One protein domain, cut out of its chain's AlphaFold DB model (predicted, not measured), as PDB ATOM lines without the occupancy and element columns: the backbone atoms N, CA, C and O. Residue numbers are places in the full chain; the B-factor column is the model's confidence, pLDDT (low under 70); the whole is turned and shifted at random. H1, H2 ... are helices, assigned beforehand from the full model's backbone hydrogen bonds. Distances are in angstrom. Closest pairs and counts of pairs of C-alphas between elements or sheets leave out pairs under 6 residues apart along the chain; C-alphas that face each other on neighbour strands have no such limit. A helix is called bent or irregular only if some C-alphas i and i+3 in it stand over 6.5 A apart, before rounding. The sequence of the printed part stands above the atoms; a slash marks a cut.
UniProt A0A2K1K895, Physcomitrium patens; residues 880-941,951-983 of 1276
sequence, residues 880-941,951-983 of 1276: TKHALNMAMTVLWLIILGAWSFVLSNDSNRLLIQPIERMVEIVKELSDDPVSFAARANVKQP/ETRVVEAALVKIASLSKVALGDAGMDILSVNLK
ATOM      1  N   THR A 880     -46.298  79.403 -34.817       66.31
ATOM      2  CA  THR A 880     -45.627  78.567 -35.834       66.31
ATOM      3  C   THR A 880     -44.432  77.832 -35.227       66.31
ATOM      4  O   THR A 880     -44.325  76.614 -35.369       66.31
ATOM      5  N   LYS A 881     -43.605  78.531 -34.439       66.56
ATOM      6  CA  LYS A 881     -42.473  77.941 -33.713       66.56
ATOM      7  C   LYS A 881     -42.900  76.841 -32.738       66.56
ATOM      8  O   LYS A 881     -42.283  75.776 -32.706       66.56
ATOM      9  N   HIS A 882     -43.960  77.044 -31.956       74.88
ATOM     10  CA  HIS A 882     -44.475  76.002 -31.063       74.88
ATOM     11  C   HIS A 882     -45.109  74.833 -31.837       74.88
ATOM     12  O   HIS A 882     -44.905  73.688 -31.445       74.88
ATOM     13  N   ALA A 883     -45.793  75.079 -32.962       78.25
ATOM     14  CA  ALA A 883     -46.334  74.019 -33.815       78.25
ATOM     15  C   ALA A 883     -45.234  73.119 -34.410       78.25
ATOM     16  O   ALA A 883     -45.346  71.896 -34.328       78.25
ATOM     17  N   LEU A 884     -44.142  73.698 -34.924       75.94
ATOM     18  CA  LEU A 884     -42.990  72.939 -35.431       75.94
ATOM     19  C   LEU A 884     -42.311  72.107 -34.332       75.94
ATOM     20  O   LEU A 884     -41.991  70.942 -34.555       75.94
ATOM     21  N   ASN A 885     -42.157  72.661 -33.123       75.06
ATOM     22  CA  ASN A 885     -41.607  71.913 -31.986       75.06
ATOM     23  C   ASN A 885     -42.526  70.761 -31.535       75.06
ATOM     24  O   ASN A 885     -42.033  69.675 -31.225       75.06
ATOM     25  N   MET A 886     -43.851  70.949 -31.542       83.38
ATOM     26  CA  MET A 886     -44.805  69.866 -31.261       83.38
ATOM     27  C   MET A 886     -44.754  68.772 -32.338       83.38
ATOM     28  O   MET A 886     -44.687  67.594 -31.993       83.38
ATOM     29  N   ALA A 887     -44.694  69.138 -33.623       81.44
ATOM     30  CA  ALA A 887     -44.550  68.185 -34.726       81.44
ATOM     31  C   ALA A 887     -43.240  67.379 -34.631       81.44
ATOM     32  O   ALA A 887     -43.264  66.155 -34.741       81.44
ATOM     33  N   MET A 888     -42.114  68.042 -34.339       81.81
ATOM     34  CA  MET A 888     -40.827  67.381 -34.091       81.81
ATOM     35  C   MET A 888     -40.895  66.423 -32.887       81.81
ATOM     36  O   MET A 888     -40.343  65.327 -32.940       81.81
ATOM     37  N   THR A 889     -41.607  66.794 -31.818       83.44
ATOM     38  CA  THR A 889     -41.773  65.939 -30.628       83.44
ATOM     39  C   THR A 889     -42.591  64.682 -30.944       83.44
ATOM     40  O   THR A 889     -42.202  63.582 -30.554       83.44
ATOM     41  N   VAL A 890     -43.683  64.816 -31.705       87.25
ATOM     42  CA  VAL A 890     -44.481  63.671 -32.186       87.25
ATOM     43  C   VAL A 890     -43.652  62.767 -33.105       87.25
ATOM     44  O   VAL A 890     -43.705  61.546 -32.966       87.25
ATOM     45  N   LEU A 891     -42.831  63.343 -33.989       84.56
ATOM     46  CA  LEU A 891     -41.928  62.585 -34.856       84.56
ATOM     47  C   LEU A 891     -40.896  61.774 -34.052       84.56
ATOM     48  O   LEU A 891     -40.676  60.604 -34.363       84.56
ATOM     49  N   TRP A 892     -40.315  62.338 -32.986       85.75
ATOM     50  CA  TRP A 892     -39.411  61.587 -32.107       85.75
ATOM     51  C   TRP A 892     -40.108  60.453 -31.358       85.75
ATOM     52  O   TRP A 892     -39.525  59.379 -31.250       85.75
ATOM     53  N   LEU A 893     -41.348  60.636 -30.897       85.50
ATOM     54  CA  LEU A 893     -42.113  59.555 -30.260       85.50
ATOM     55  C   LEU A 893     -42.379  58.391 -31.231       85.50
ATOM     56  O   LEU A 893     -42.241  57.232 -30.844       85.50
ATOM     57  N   ILE A 894     -42.685  58.686 -32.499       86.56
ATOM     58  CA  ILE A 894     -42.864  57.667 -33.549       86.56
ATOM     59  C   ILE A 894     -41.539  56.946 -33.843       86.56
ATOM     60  O   ILE A 894     -41.504  55.715 -33.870       86.56
ATOM     61  N   ILE A 895     -40.442  57.691 -34.021       83.38
ATOM     62  CA  ILE A 895     -39.115  57.123 -34.309       83.38
ATOM     63  C   ILE A 895     -38.623  56.255 -33.144       83.38
ATOM     64  O   ILE A 895     -38.190  55.131 -33.379       83.38
ATOM     65  N   LEU A 896     -38.735  56.723 -31.895       83.12
ATOM     66  CA  LEU A 896     -38.342  55.965 -30.700       83.12
ATOM     67  C   LEU A 896     -39.215  54.723 -30.483       83.12
ATOM     68  O   LEU A 896     -38.690  53.672 -30.119       83.12
ATOM     69  N   GLY A 897     -40.524  54.810 -30.747       84.06
ATOM     70  CA  GLY A 897     -41.427  53.658 -30.696       84.06
ATOM     71  C   GLY A 897     -41.030  52.565 -31.692       84.06
ATOM     72  O   GLY A 897     -40.919  51.397 -31.318       84.06
ATOM     73  N   ALA A 898     -40.728  52.947 -32.937       82.94
ATOM     74  CA  ALA A 898     -40.212  52.025 -33.948       82.94
ATOM     75  C   ALA A 898     -38.833  51.451 -33.566       82.94
ATOM     76  O   ALA A 898     -38.608  50.248 -33.705       82.94
ATOM     77  N   TRP A 899     -37.927  52.278 -33.028       82.75
ATOM     78  CA  TRP A 899     -36.593  51.837 -32.601       82.75
ATOM     79  C   TRP A 899     -36.643  50.819 -31.459       82.75
ATOM     80  O   TRP A 899     -35.922  49.824 -31.486       82.75
ATOM     81  N   SER A 900     -37.535  51.031 -30.488       81.75
ATOM     82  CA  SER A 900     -37.764  50.115 -29.366       81.75
ATOM     83  C   SER A 900     -38.167  48.714 -29.844       81.75
ATOM     84  O   SER A 900     -37.604  47.715 -29.396       81.75
ATOM     85  N   PHE A 901     -39.062  48.627 -30.836       82.69
ATOM     86  CA  PHE A 901     -39.447  47.351 -31.448       82.69
ATOM     87  C   PHE A 901     -38.271  46.670 -32.173       82.69
ATOM     88  O   PHE A 901     -38.042  45.471 -32.005       82.69
ATOM     89  N   VAL A 902     -37.484  47.442 -32.932       80.44
ATOM     90  CA  VAL A 902     -36.320  46.947 -33.693       80.44
ATOM     91  C   VAL A 902     -35.168  46.478 -32.789       80.44
ATOM     92  O   VAL A 902     -34.401  45.608 -33.204       80.44
ATOM     93  N   LEU A 903     -35.048  47.007 -31.568       77.75
ATOM     94  CA  LEU A 903     -34.116  46.516 -30.542       77.75
ATOM     95  C   LEU A 903     -34.663  45.272 -29.821       77.75
ATOM     96  O   LEU A 903     -33.966  44.266 -29.712       77.75
ATOM     97  N   SER A 904     -35.930  45.302 -29.392       78.75
ATOM     98  CA  SER A 904     -36.593  44.187 -28.691       78.75
ATOM     99  C   SER A 904     -36.564  42.874 -29.490       78.75
ATOM    100  O   SER A 904     -36.340  41.796 -28.937       78.75
ATOM    101  N   ASN A 905     -36.705  42.961 -30.817       82.38
ATOM    102  CA  ASN A 905     -36.659  41.806 -31.712       82.38
ATOM    103  C   ASN A 905     -35.332  41.014 -31.659       82.38
ATOM    104  O   ASN A 905     -35.353  39.793 -31.825       82.38
ATOM    105  N   ASP A 906     -34.192  41.666 -31.410       79.06
ATOM    106  CA  ASP A 906     -32.897  40.971 -31.336       79.06
ATOM    107  C   ASP A 906     -32.775  40.188 -30.025       79.06
ATOM    108  O   ASP A 906     -32.442  39.003 -30.048       79.06
ATOM    109  N   SER A 907     -33.147  40.805 -28.897       78.31
ATOM    110  CA  SER A 907     -33.230  40.141 -27.588       78.31
ATOM    111  C   SER A 907     -34.165  38.927 -27.622       78.31
ATOM    112  O   SER A 907     -33.834  37.871 -27.077       78.31
ATOM    113  N   ASN A 908     -35.301  39.040 -28.322       80.81
ATOM    114  CA  ASN A 908     -36.224  37.922 -28.526       80.81
ATOM    115  C   ASN A 908     -35.551  36.747 -29.258       80.81
ATOM    116  O   ASN A 908     -35.698  35.598 -28.848       80.81
ATOM    117  N   ARG A 909     -34.785  37.026 -30.321       79.06
ATOM    118  CA  ARG A 909     -34.118  36.010 -31.150       79.06
ATOM    119  C   ARG A 909     -32.893  35.379 -30.474       79.06
ATOM    120  O   ARG A 909     -32.674  34.178 -30.631       79.06
ATOM    121  N   LEU A 910     -32.085  36.177 -29.774       74.00
ATOM    122  CA  LEU A 910     -30.780  35.767 -29.237       74.00
ATOM    123  C   LEU A 910     -30.849  35.189 -27.814       74.00
ATOM    124  O   LEU A 910     -30.062  34.300 -27.495       74.00
ATOM    125  N   LEU A 911     -31.791  35.645 -26.980       76.44
ATOM    126  CA  LEU A 911     -31.937  35.196 -25.586       76.44
ATOM    127  C   LEU A 911     -33.234  34.418 -25.353       76.44
ATOM    128  O   LEU A 911     -33.185  33.267 -24.923       76.44
ATOM    129  N   ILE A 912     -34.390  35.021 -25.646       80.31
ATOM    130  CA  ILE A 912     -35.685  34.478 -25.203       80.31
ATOM    131  C   ILE A 912     -36.038  33.188 -25.952       80.31
ATOM    132  O   ILE A 912     -36.248  32.170 -25.305       80.31
ATOM    133  N   GLN A 913     -35.992  33.168 -27.288       78.38
ATOM    134  CA  GLN A 913     -36.300  31.959 -28.070       78.38
ATOM    135  C   GLN A 913     -35.407  30.746 -27.734       78.38
ATOM    136  O   GLN A 913     -35.912  29.622 -27.714       78.38
ATOM    137  N   PRO A 914     -34.086  30.890 -27.493       76.06
ATOM    138  CA  PRO A 914     -33.282  29.795 -26.949       76.06
ATOM    139  C   PRO A 914     -33.705  29.332 -25.551       76.06
ATOM    140  O   PRO A 914     -33.773  28.126 -25.332       76.06
ATOM    141  N   ILE A 915     -34.025  30.250 -24.634       79.94
ATOM    142  CA  ILE A 915     -34.496  29.907 -23.281       79.94
ATOM    143  C   ILE A 915     -35.849  29.183 -23.344       79.94
ATOM    144  O   ILE A 915     -36.016  28.159 -22.686       79.94
ATOM    145  N   GLU A 916     -36.780  29.642 -24.184       82.12
ATOM    146  CA  GLU A 916     -38.060  28.973 -24.444       82.12
ATOM    147  C   GLU A 916     -37.841  27.523 -24.895       82.12
ATOM    148  O   GLU A 916     -38.389  26.612 -24.280       82.12
ATOM    149  N   ARG A 917     -36.949  27.275 -25.869       77.94
ATOM    150  CA  ARG A 917     -36.615  25.905 -26.308       77.94
ATOM    151  C   ARG A 917     -35.941  25.058 -25.228       77.94
ATOM    152  O   ARG A 917     -36.180  23.857 -25.175       77.94
ATOM    153  N   MET A 918     -35.107  25.640 -24.362       78.69
ATOM    154  CA  MET A 918     -34.532  24.909 -23.222       78.69
ATOM    155  C   MET A 918     -35.615  24.498 -22.220       78.69
ATOM    156  O   MET A 918     -35.608  23.364 -21.742       78.69
ATOM    157  N   VAL A 919     -36.571  25.387 -21.937       81.62
ATOM    158  CA  VAL A 919     -37.726  25.096 -21.077       81.62
ATOM    159  C   VAL A 919     -38.640  24.052 -21.727       81.62
ATOM    160  O   VAL A 919     -39.096  23.146 -21.033       81.62
ATOM    161  N   GLU A 920     -38.856  24.102 -23.044       81.12
ATOM    162  CA  GLU A 920     -39.563  23.054 -23.794       81.12
ATOM    163  C   GLU A 920     -38.839  21.703 -23.724       81.12
ATOM    164  O   GLU A 920     -39.489  20.697 -23.461       81.12
ATOM    165  N   ILE A 921     -37.508  21.665 -23.869       78.94
ATOM    166  CA  ILE A 921     -36.691  20.444 -23.730       78.94
ATOM    167  C   ILE A 921     -36.802  19.855 -22.319       78.94
ATOM    168  O   ILE A 921     -37.051  18.659 -22.172       78.94
ATOM    169  N   VAL A 922     -36.650  20.677 -21.275       80.62
ATOM    170  CA  VAL A 922     -36.777  20.223 -19.879       80.62
ATOM    171  C   VAL A 922     -38.204  19.754 -19.594       80.62
ATOM    172  O   VAL A 922     -38.387  18.746 -18.915       80.62
ATOM    173  N   LYS A 923     -39.216  20.422 -20.154       81.44
ATOM    174  CA  LYS A 923     -40.618  20.019 -20.032       81.44
ATOM    175  C   LYS A 923     -40.924  18.726 -20.787       81.44
ATOM    176  O   LYS A 923     -41.614  17.880 -20.240       81.44
ATOM    177  N   GLU A 924     -40.399  18.528 -21.994       80.62
ATOM    178  CA  GLU A 924     -40.601  17.295 -22.762       80.62
ATOM    179  C   GLU A 924     -39.892  16.100 -22.102       80.62
ATOM    180  O   GLU A 924     -40.483  15.028 -21.982       80.62
ATOM    181  N   LEU A 925     -38.677  16.307 -21.582       79.25
ATOM    182  CA  LEU A 925     -37.968  15.348 -20.729       79.25
ATOM    183  C   LEU A 925     -38.735  15.053 -19.429       79.25
ATOM    184  O   LEU A 925     -38.736  13.921 -18.954       79.25
ATOM    185  N   SER A 926     -39.388  16.062 -18.853       81.50
ATOM    186  CA  SER A 926     -40.235  15.915 -17.670       81.50
ATOM    187  C   SER A 926     -41.507  15.123 -17.991       81.50
ATOM    188  O   SER A 926     -41.868  14.228 -17.229       81.50
ATOM    189  N   ASP A 927     -42.169  15.390 -19.122       80.25
ATOM    190  CA  ASP A 927     -43.441  14.779 -19.525       80.25
ATOM    191  C   ASP A 927     -43.299  13.336 -20.050       80.25
ATOM    192  O   ASP A 927     -44.013  12.463 -19.548       80.25
ATOM    193  N   ASP A 928     -42.368  13.065 -20.977       78.06
ATOM    194  CA  ASP A 928     -42.033  11.726 -21.502       78.06
ATOM    195  C   ASP A 928     -40.513  11.590 -21.767       78.06
ATOM    196  O   ASP A 928     -40.038  11.745 -22.902       78.06
ATOM    197  N   PRO A 929     -39.717  11.245 -20.736       74.88
ATOM    198  CA  PRO A 929     -38.267  11.125 -20.877       74.88
ATOM    199  C   PRO A 929     -37.841   9.965 -21.783       74.88
ATOM    200  O   PRO A 929     -36.775  10.007 -22.404       74.88
ATOM    201  N   VAL A 930     -38.650   8.902 -21.843       68.75
ATOM    202  CA  VAL A 930     -38.301   7.653 -22.522       68.75
ATOM    203  C   VAL A 930     -38.335   7.842 -24.033       68.75
ATOM    204  O   VAL A 930     -37.405   7.375 -24.706       68.75
ATOM    205  N   SER A 931     -39.348   8.540 -24.567       71.44
ATOM    206  CA  SER A 931     -39.392   8.886 -25.992       71.44
ATOM    207  C   SER A 931     -38.514  10.086 -26.338       71.44
ATOM    208  O   SER A 931     -37.982  10.118 -27.450       71.44
ATOM    209  N   PHE A 932     -38.305  11.038 -25.419       72.06
ATOM    210  CA  PHE A 932     -37.379  12.154 -25.630       72.06
ATOM    211  C   PHE A 932     -35.954  11.646 -25.883       72.06
ATOM    212  O   PHE A 932     -35.393  11.858 -26.960       72.06
ATOM    213  N   ALA A 933     -35.400  10.864 -24.951       65.88
ATOM    214  CA  ALA A 933     -34.054  10.307 -25.075       65.88
ATOM    215  C   ALA A 933     -33.915   9.284 -26.225       65.88
ATOM    216  O   ALA A 933     -32.812   9.072 -26.723       65.88
ATOM    217  N   ALA A 934     -35.012   8.681 -26.702       63.16
ATOM    218  CA  ALA A 934     -35.002   7.865 -27.922       63.16
ATOM    219  C   ALA A 934     -34.914   8.714 -29.209       63.16
ATOM    220  O   ALA A 934     -34.257   8.313 -30.170       63.16
ATOM    221  N   ARG A 935     -35.549   9.894 -29.235       63.28
ATOM    222  CA  ARG A 935     -35.519  10.837 -30.369       63.28
ATOM    223  C   ARG A 935     -34.231  11.665 -30.420       63.28
ATOM    224  O   ARG A 935     -33.769  11.994 -31.513       63.28
ATOM    225  N   ALA A 936     -33.625  11.935 -29.262       56.22
ATOM    226  CA  ALA A 936     -32.366  12.670 -29.098       56.22
ATOM    227  C   ALA A 936     -31.221  12.162 -29.999       56.22
ATOM    228  O   ALA A 936     -30.445  12.958 -30.522       56.22
ATOM    229  N   ASN A 937     -31.152  10.852 -30.251       51.66
ATOM    230  CA  ASN A 937     -30.086  10.228 -31.046       51.66
ATOM    231  C   ASN A 937     -30.119  10.560 -32.556       51.66
ATOM    232  O   ASN A 937     -29.200  10.168 -33.272       51.66
ATOM    233  N   VAL A 938     -31.160  11.230 -33.072       47.66
ATOM    234  CA  VAL A 938     -31.430  11.296 -34.526       47.66
ATOM    235  C   VAL A 938     -31.106  12.656 -35.168       47.66
ATOM    236  O   VAL A 938     -30.987  12.732 -36.392       47.66
ATOM    237  N   LYS A 939     -30.930  13.739 -34.396       43.44
ATOM    238  CA  LYS A 939     -30.566  15.063 -34.941       43.44
ATOM    239  C   LYS A 939     -29.613  15.845 -34.038       43.44
ATOM    240  O   LYS A 939     -30.048  16.567 -33.146       43.44
ATOM    241  N   GLN A 940     -28.323  15.810 -34.368       47.69
ATOM    242  CA  GLN A 940     -27.460  16.957 -34.079       47.69
ATOM    243  C   GLN A 940     -27.931  18.154 -34.931       47.69
ATOM    244  O   GLN A 940     -28.308  17.950 -36.093       47.69
ATOM    245  N   PRO A 941     -27.941  19.393 -34.406       44.06
ATOM    246  CA  PRO A 941     -28.172  20.569 -35.232       44.06
ATOM    247  C   PRO A 941     -27.041  20.685 -36.260       44.06
ATOM    248  O   PRO A 941     -25.867  20.605 -35.906       44.06
ATOM    249  N   GLU A 951     -23.340  30.017 -27.357       68.75
ATOM    250  CA  GLU A 951     -23.377  29.302 -26.067       68.75
ATOM    251  C   GLU A 951     -24.740  28.671 -25.754       68.75
ATOM    252  O   GLU A 951     -24.816  27.532 -25.295       68.75
ATOM    253  N   THR A 952     -25.839  29.359 -26.078       70.19
ATOM    254  CA  THR A 952     -27.194  28.823 -25.889       70.19
ATOM    255  C   THR A 952     -27.462  27.570 -26.728       70.19
ATOM    256  O   THR A 952     -28.170  26.681 -26.268       70.19
ATOM    257  N   ARG A 953     -26.850  27.420 -27.912       69.31
ATOM    258  CA  ARG A 953     -26.899  26.168 -28.692       69.31
ATOM    259  C   ARG A 953     -26.038  25.063 -28.082       69.31
ATOM    260  O   ARG A 953     -26.411  23.896 -28.180       69.31
ATOM    261  N   VAL A 954     -24.925  25.413 -27.437       72.00
ATOM    262  CA  VAL A 954     -24.079  24.447 -26.715       72.00
ATOM    263  C   VAL A 954     -24.826  23.893 -25.498       72.00
ATOM    264  O   VAL A 954     -24.849  22.680 -25.308       72.00
ATOM    265  N   VAL A 955     -25.518  24.743 -24.732       73.12
ATOM    266  CA  VAL A 955     -26.367  24.324 -23.600       73.12
ATOM    267  C   VAL A 955     -27.587  23.516 -24.073       73.12
ATOM    268  O   VAL A 955     -27.881  22.472 -23.494       73.12
ATOM    269  N   GLU A 956     -28.248  23.926 -25.164       70.88
ATOM    270  CA  GLU A 956     -29.343  23.175 -25.810       70.88
ATOM    271  C   GLU A 956     -28.887  21.744 -26.177       70.88
ATOM    272  O   GLU A 956     -29.549  20.767 -25.827       70.88
ATOM    273  N   ALA A 957     -27.704  21.596 -26.787       70.62
ATOM    274  CA  ALA A 957     -27.116  20.294 -27.109       70.62
ATOM    275  C   ALA A 957     -26.638  19.505 -25.871       70.62
ATOM    276  O   ALA A 957     -26.749  18.276 -25.844       70.62
ATOM    277  N   ALA A 958     -26.129  20.182 -24.837       75.75
ATOM    278  CA  ALA A 958     -25.689  19.553 -23.594       75.75
ATOM    279  C   ALA A 958     -26.863  18.925 -22.828       75.75
ATOM    280  O   ALA A 958     -26.750  17.778 -22.401       75.75
ATOM    281  N   LEU A 959     -28.008  19.612 -22.726       76.06
ATOM    282  CA  LEU A 959     -29.228  19.072 -22.106       76.06
ATOM    283  C   LEU A 959     -29.719  17.804 -22.822       76.06
ATOM    284  O   LEU A 959     -29.998  16.794 -22.175       76.06
ATOM    285  N   VAL A 960     -29.747  17.819 -24.161       76.62
ATOM    286  CA  VAL A 960     -30.102  16.648 -24.986       76.62
ATOM    287  C   VAL A 960     -29.134  15.478 -24.745       76.62
ATOM    288  O   VAL A 960     -29.570  14.332 -24.625       76.62
ATOM    289  N   LYS A 961     -27.828  15.756 -24.624       77.62
ATOM    290  CA  LYS A 961     -26.793  14.743 -24.353       77.62
ATOM    291  C   LYS A 961     -26.851  14.197 -22.923       77.62
ATOM    292  O   LYS A 961     -26.625  13.008 -22.726       77.62
ATOM    293  N   ILE A 962     -27.170  15.028 -21.930       78.69
ATOM    294  CA  ILE A 962     -27.382  14.589 -20.543       78.69
ATOM    295  C   ILE A 962     -28.588  13.648 -20.488       78.69
ATOM    296  O   ILE A 962     -28.463  12.547 -19.969       78.69
ATOM    297  N   ALA A 963     -29.713  14.014 -21.108       74.12
ATOM    298  CA  ALA A 963     -30.912  13.176 -21.145       74.12
ATOM    299  C   ALA A 963     -30.678  11.788 -21.777       74.12
ATOM    300  O   ALA A 963     -31.169  10.783 -21.253       74.12
ATOM    301  N   SER A 964     -29.924  11.704 -22.880       74.56
ATOM    302  CA  SER A 964     -29.602  10.413 -23.502       74.56
ATOM    303  C   SER A 964     -28.609   9.594 -22.669       74.56
ATOM    304  O   SER A 964     -28.824   8.393 -22.491       74.56
ATOM    305  N   LEU A 965     -27.588  10.223 -22.075       77.44
ATOM    306  CA  LEU A 965     -26.656   9.557 -21.157       77.44
ATOM    307  C   LEU A 965     -27.348   9.054 -19.879       77.44
ATOM    308  O   LEU A 965     -27.087   7.927 -19.464       77.44
ATOM    309  N   SER A 966     -28.271   9.821 -19.290       77.62
ATOM    310  CA  SER A 966     -29.071   9.386 -18.137       77.62
ATOM    311  C   SER A 966     -29.885   8.130 -18.450       77.62
ATOM    312  O   SER A 966     -29.923   7.218 -17.627       77.62
ATOM    313  N   LYS A 967     -30.467   8.028 -19.655       76.38
ATOM    314  CA  LYS A 967     -31.196   6.822 -20.075       76.38
ATOM    315  C   LYS A 967     -30.278   5.607 -20.219       76.38
ATOM    316  O   LYS A 967     -30.667   4.513 -19.822       76.38
ATOM    317  N   VAL A 968     -29.067   5.791 -20.749       74.62
ATOM    318  CA  VAL A 968     -28.066   4.713 -20.865       74.62
ATOM    319  C   VAL A 968     -27.549   4.271 -19.490       74.62
ATOM    320  O   VAL A 968     -27.378   3.077 -19.266       74.62
ATOM    321  N   ALA A 969     -27.333   5.203 -18.558       72.69
ATOM    322  CA  ALA A 969     -26.753   4.916 -17.245       72.69
ATOM    323  C   ALA A 969     -27.756   4.386 -16.201       72.69
ATOM    324  O   ALA A 969     -27.368   3.617 -15.325       72.69
ATOM    325  N   LEU A 970     -29.026   4.807 -16.262       73.88
ATOM    326  CA  LEU A 970     -30.047   4.509 -15.243       73.88
ATOM    327  C   LEU A 970     -31.194   3.614 -15.756       73.88
ATOM    328  O   LEU A 970     -32.020   3.149 -14.965       73.88
ATOM    329  N   GLY A 971     -31.269   3.383 -17.072       75.00
ATOM    330  CA  GLY A 971     -32.350   2.645 -17.728       75.00
ATOM    331  C   GLY A 971     -33.721   3.328 -17.637       75.00
ATOM    332  O   GLY A 971     -33.900   4.365 -16.996       75.00
ATOM    333  N   ASP A 972     -34.737   2.726 -18.259       74.81
ATOM    334  CA  ASP A 972     -36.098   3.286 -18.299       74.81
ATOM    335  C   ASP A 972     -36.726   3.462 -16.901       74.81
ATOM    336  O   ASP A 972     -37.436   4.438 -16.673       74.81
ATOM    337  N   ALA A 973     -36.409   2.585 -15.940       74.19
ATOM    338  CA  ALA A 973     -36.828   2.739 -14.541       74.19
ATOM    339  C   ALA A 973     -36.223   4.001 -13.888       74.19
ATOM    340  O   ALA A 973     -36.881   4.679 -13.100       74.19
ATOM    341  N   GLY A 974     -34.979   4.344 -14.240       77.62
ATOM    342  CA  GLY A 974     -34.325   5.586 -13.836       77.62
ATOM    343  C   GLY A 974     -34.938   6.826 -14.476       77.62
ATOM    344  O   GLY A 974     -35.088   7.849 -13.812       77.62
ATOM    345  N   MET A 975     -35.357   6.726 -15.738       80.31
ATOM    346  CA  MET A 975     -36.052   7.814 -16.428       80.31
ATOM    347  C   MET A 975     -37.443   8.081 -15.830       80.31
ATOM    348  O   MET A 975     -37.809   9.243 -15.660       80.31
ATOM    349  N   ASP A 976     -38.180   7.038 -15.423       78.25
ATOM    350  CA  ASP A 976     -39.425   7.190 -14.654       78.25
ATOM    351  C   ASP A 976     -39.170   7.992 -13.348       78.25
ATOM    352  O   ASP A 976     -39.904   8.941 -13.061       78.25
ATOM    353  N   ILE A 977     -38.090   7.699 -12.602       77.81
ATOM    354  CA  ILE A 977     -37.695   8.436 -11.374       77.81
ATOM    355  C   ILE A 977     -37.292   9.892 -11.667       77.81
ATOM    356  O   ILE A 977     -37.669  10.806 -10.922       77.81
ATOM    357  N   LEU A 978     -36.556  10.120 -12.759       78.62
ATOM    358  CA  LEU A 978     -36.149  11.452 -13.206       78.62
ATOM    359  C   LEU A 978     -37.373  12.318 -13.543       78.62
ATOM    360  O   LEU A 978     -37.429  13.472 -13.127       78.62
ATOM    361  N   SER A 979     -38.387  11.757 -14.214       80.19
ATOM    362  CA  SER A 979     -39.611  12.491 -14.579       80.19
ATOM    363  C   SER A 979     -40.359  13.058 -13.371       80.19
ATOM    364  O   SER A 979     -40.836  14.188 -13.411       80.19
ATOM    365  N   VAL A 980     -40.435  12.310 -12.263       77.50
ATOM    366  CA  VAL A 980     -41.124  12.759 -11.044       77.50
ATOM    367  C   VAL A 980     -40.369  13.925 -10.403       77.50
ATOM    368  O   VAL A 980     -40.986  14.919 -10.021       77.50
ATOM    369  N   ASN A 981     -39.038  13.843 -10.371       77.56
ATOM    370  CA  ASN A 981     -38.165  14.904  -9.867       77.56
ATOM    371  C   ASN A 981     -38.135  16.151 -10.769       77.56
ATOM    372  O   ASN A 981     -37.944  17.251 -10.269       77.56
ATOM    373  N   LEU A 982     -38.378  16.012 -12.076       79.50
ATOM    374  CA  LEU A 982     -38.528  17.142 -13.003       79.50
ATOM    375  C   LEU A 982     -39.952  17.728 -13.043       79.50
ATOM    376  O   LEU A 982     -40.156  18.778 -13.656       79.50
ATOM    377  N   LYS A 983     -40.954  17.064 -12.445       77.62
ATOM    378  CA  LYS A 983     -42.334  17.579 -12.317       77.62
ATOM    379  C   LYS A 983     -42.590  18.254 -10.967       77.62
ATOM    380  O   LYS A 983     -43.361  19.211 -10.904       77.62
TER     381      LYS A 983
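Overview. This is residues 880 to 941 and 951 to 983 of the 1276 residues of a protein of Physcomitrium patens (UniProt A0A2K1K895). A long bent helix, H1, sticks out as a free arm with residues 880 to 909; its end H1b packs with H2 and the bent helix H3 in a small head. The printed part, 95 residues with three named helices, is all helix and extended, radius of gyration of the C-alphas 23.4 A, spanning 79 by 26 by 16 A.

Along the chain. By hydrogen bonds H1, residues 880 to 927, and H3, 951 to 983, are each one helix, but bent: C-alphas 910 and 913 are 6.8 A apart, 969 and 972 9.5 A. H1a, 880 to 910, runs 45.8 A from (-45.627, 78.567, -35.834); H1b, 913 to 927, 20.5 A. H2 is residues 929 to 938. H3a, 951 to 969, runs 26.2 A; H3b, 972 to 983, ends at (-42.334, 17.579, -12.317).

Arrangement. H1b touches H3a, the same way at a shallow tilt of 13 degrees, closest C-alphas Met 918 and Glu 956, 6.1 A. H2 touches H3a, closest C-alphas Ala 933 and Ser 964, 4.7 A. O i to N i+4 pairs are within hydrogen-bond range throughout H1b and H3a, 25 of 27 in H1a, 4 of 6 in H2, 7 of 8 in H3b.

Size, cuts and confidence. Residues 942 to 950 are cut out, C-alphas 941 and 951 being 13.5 A apart. Residues 933 to 941 are among those under pLDDT 70.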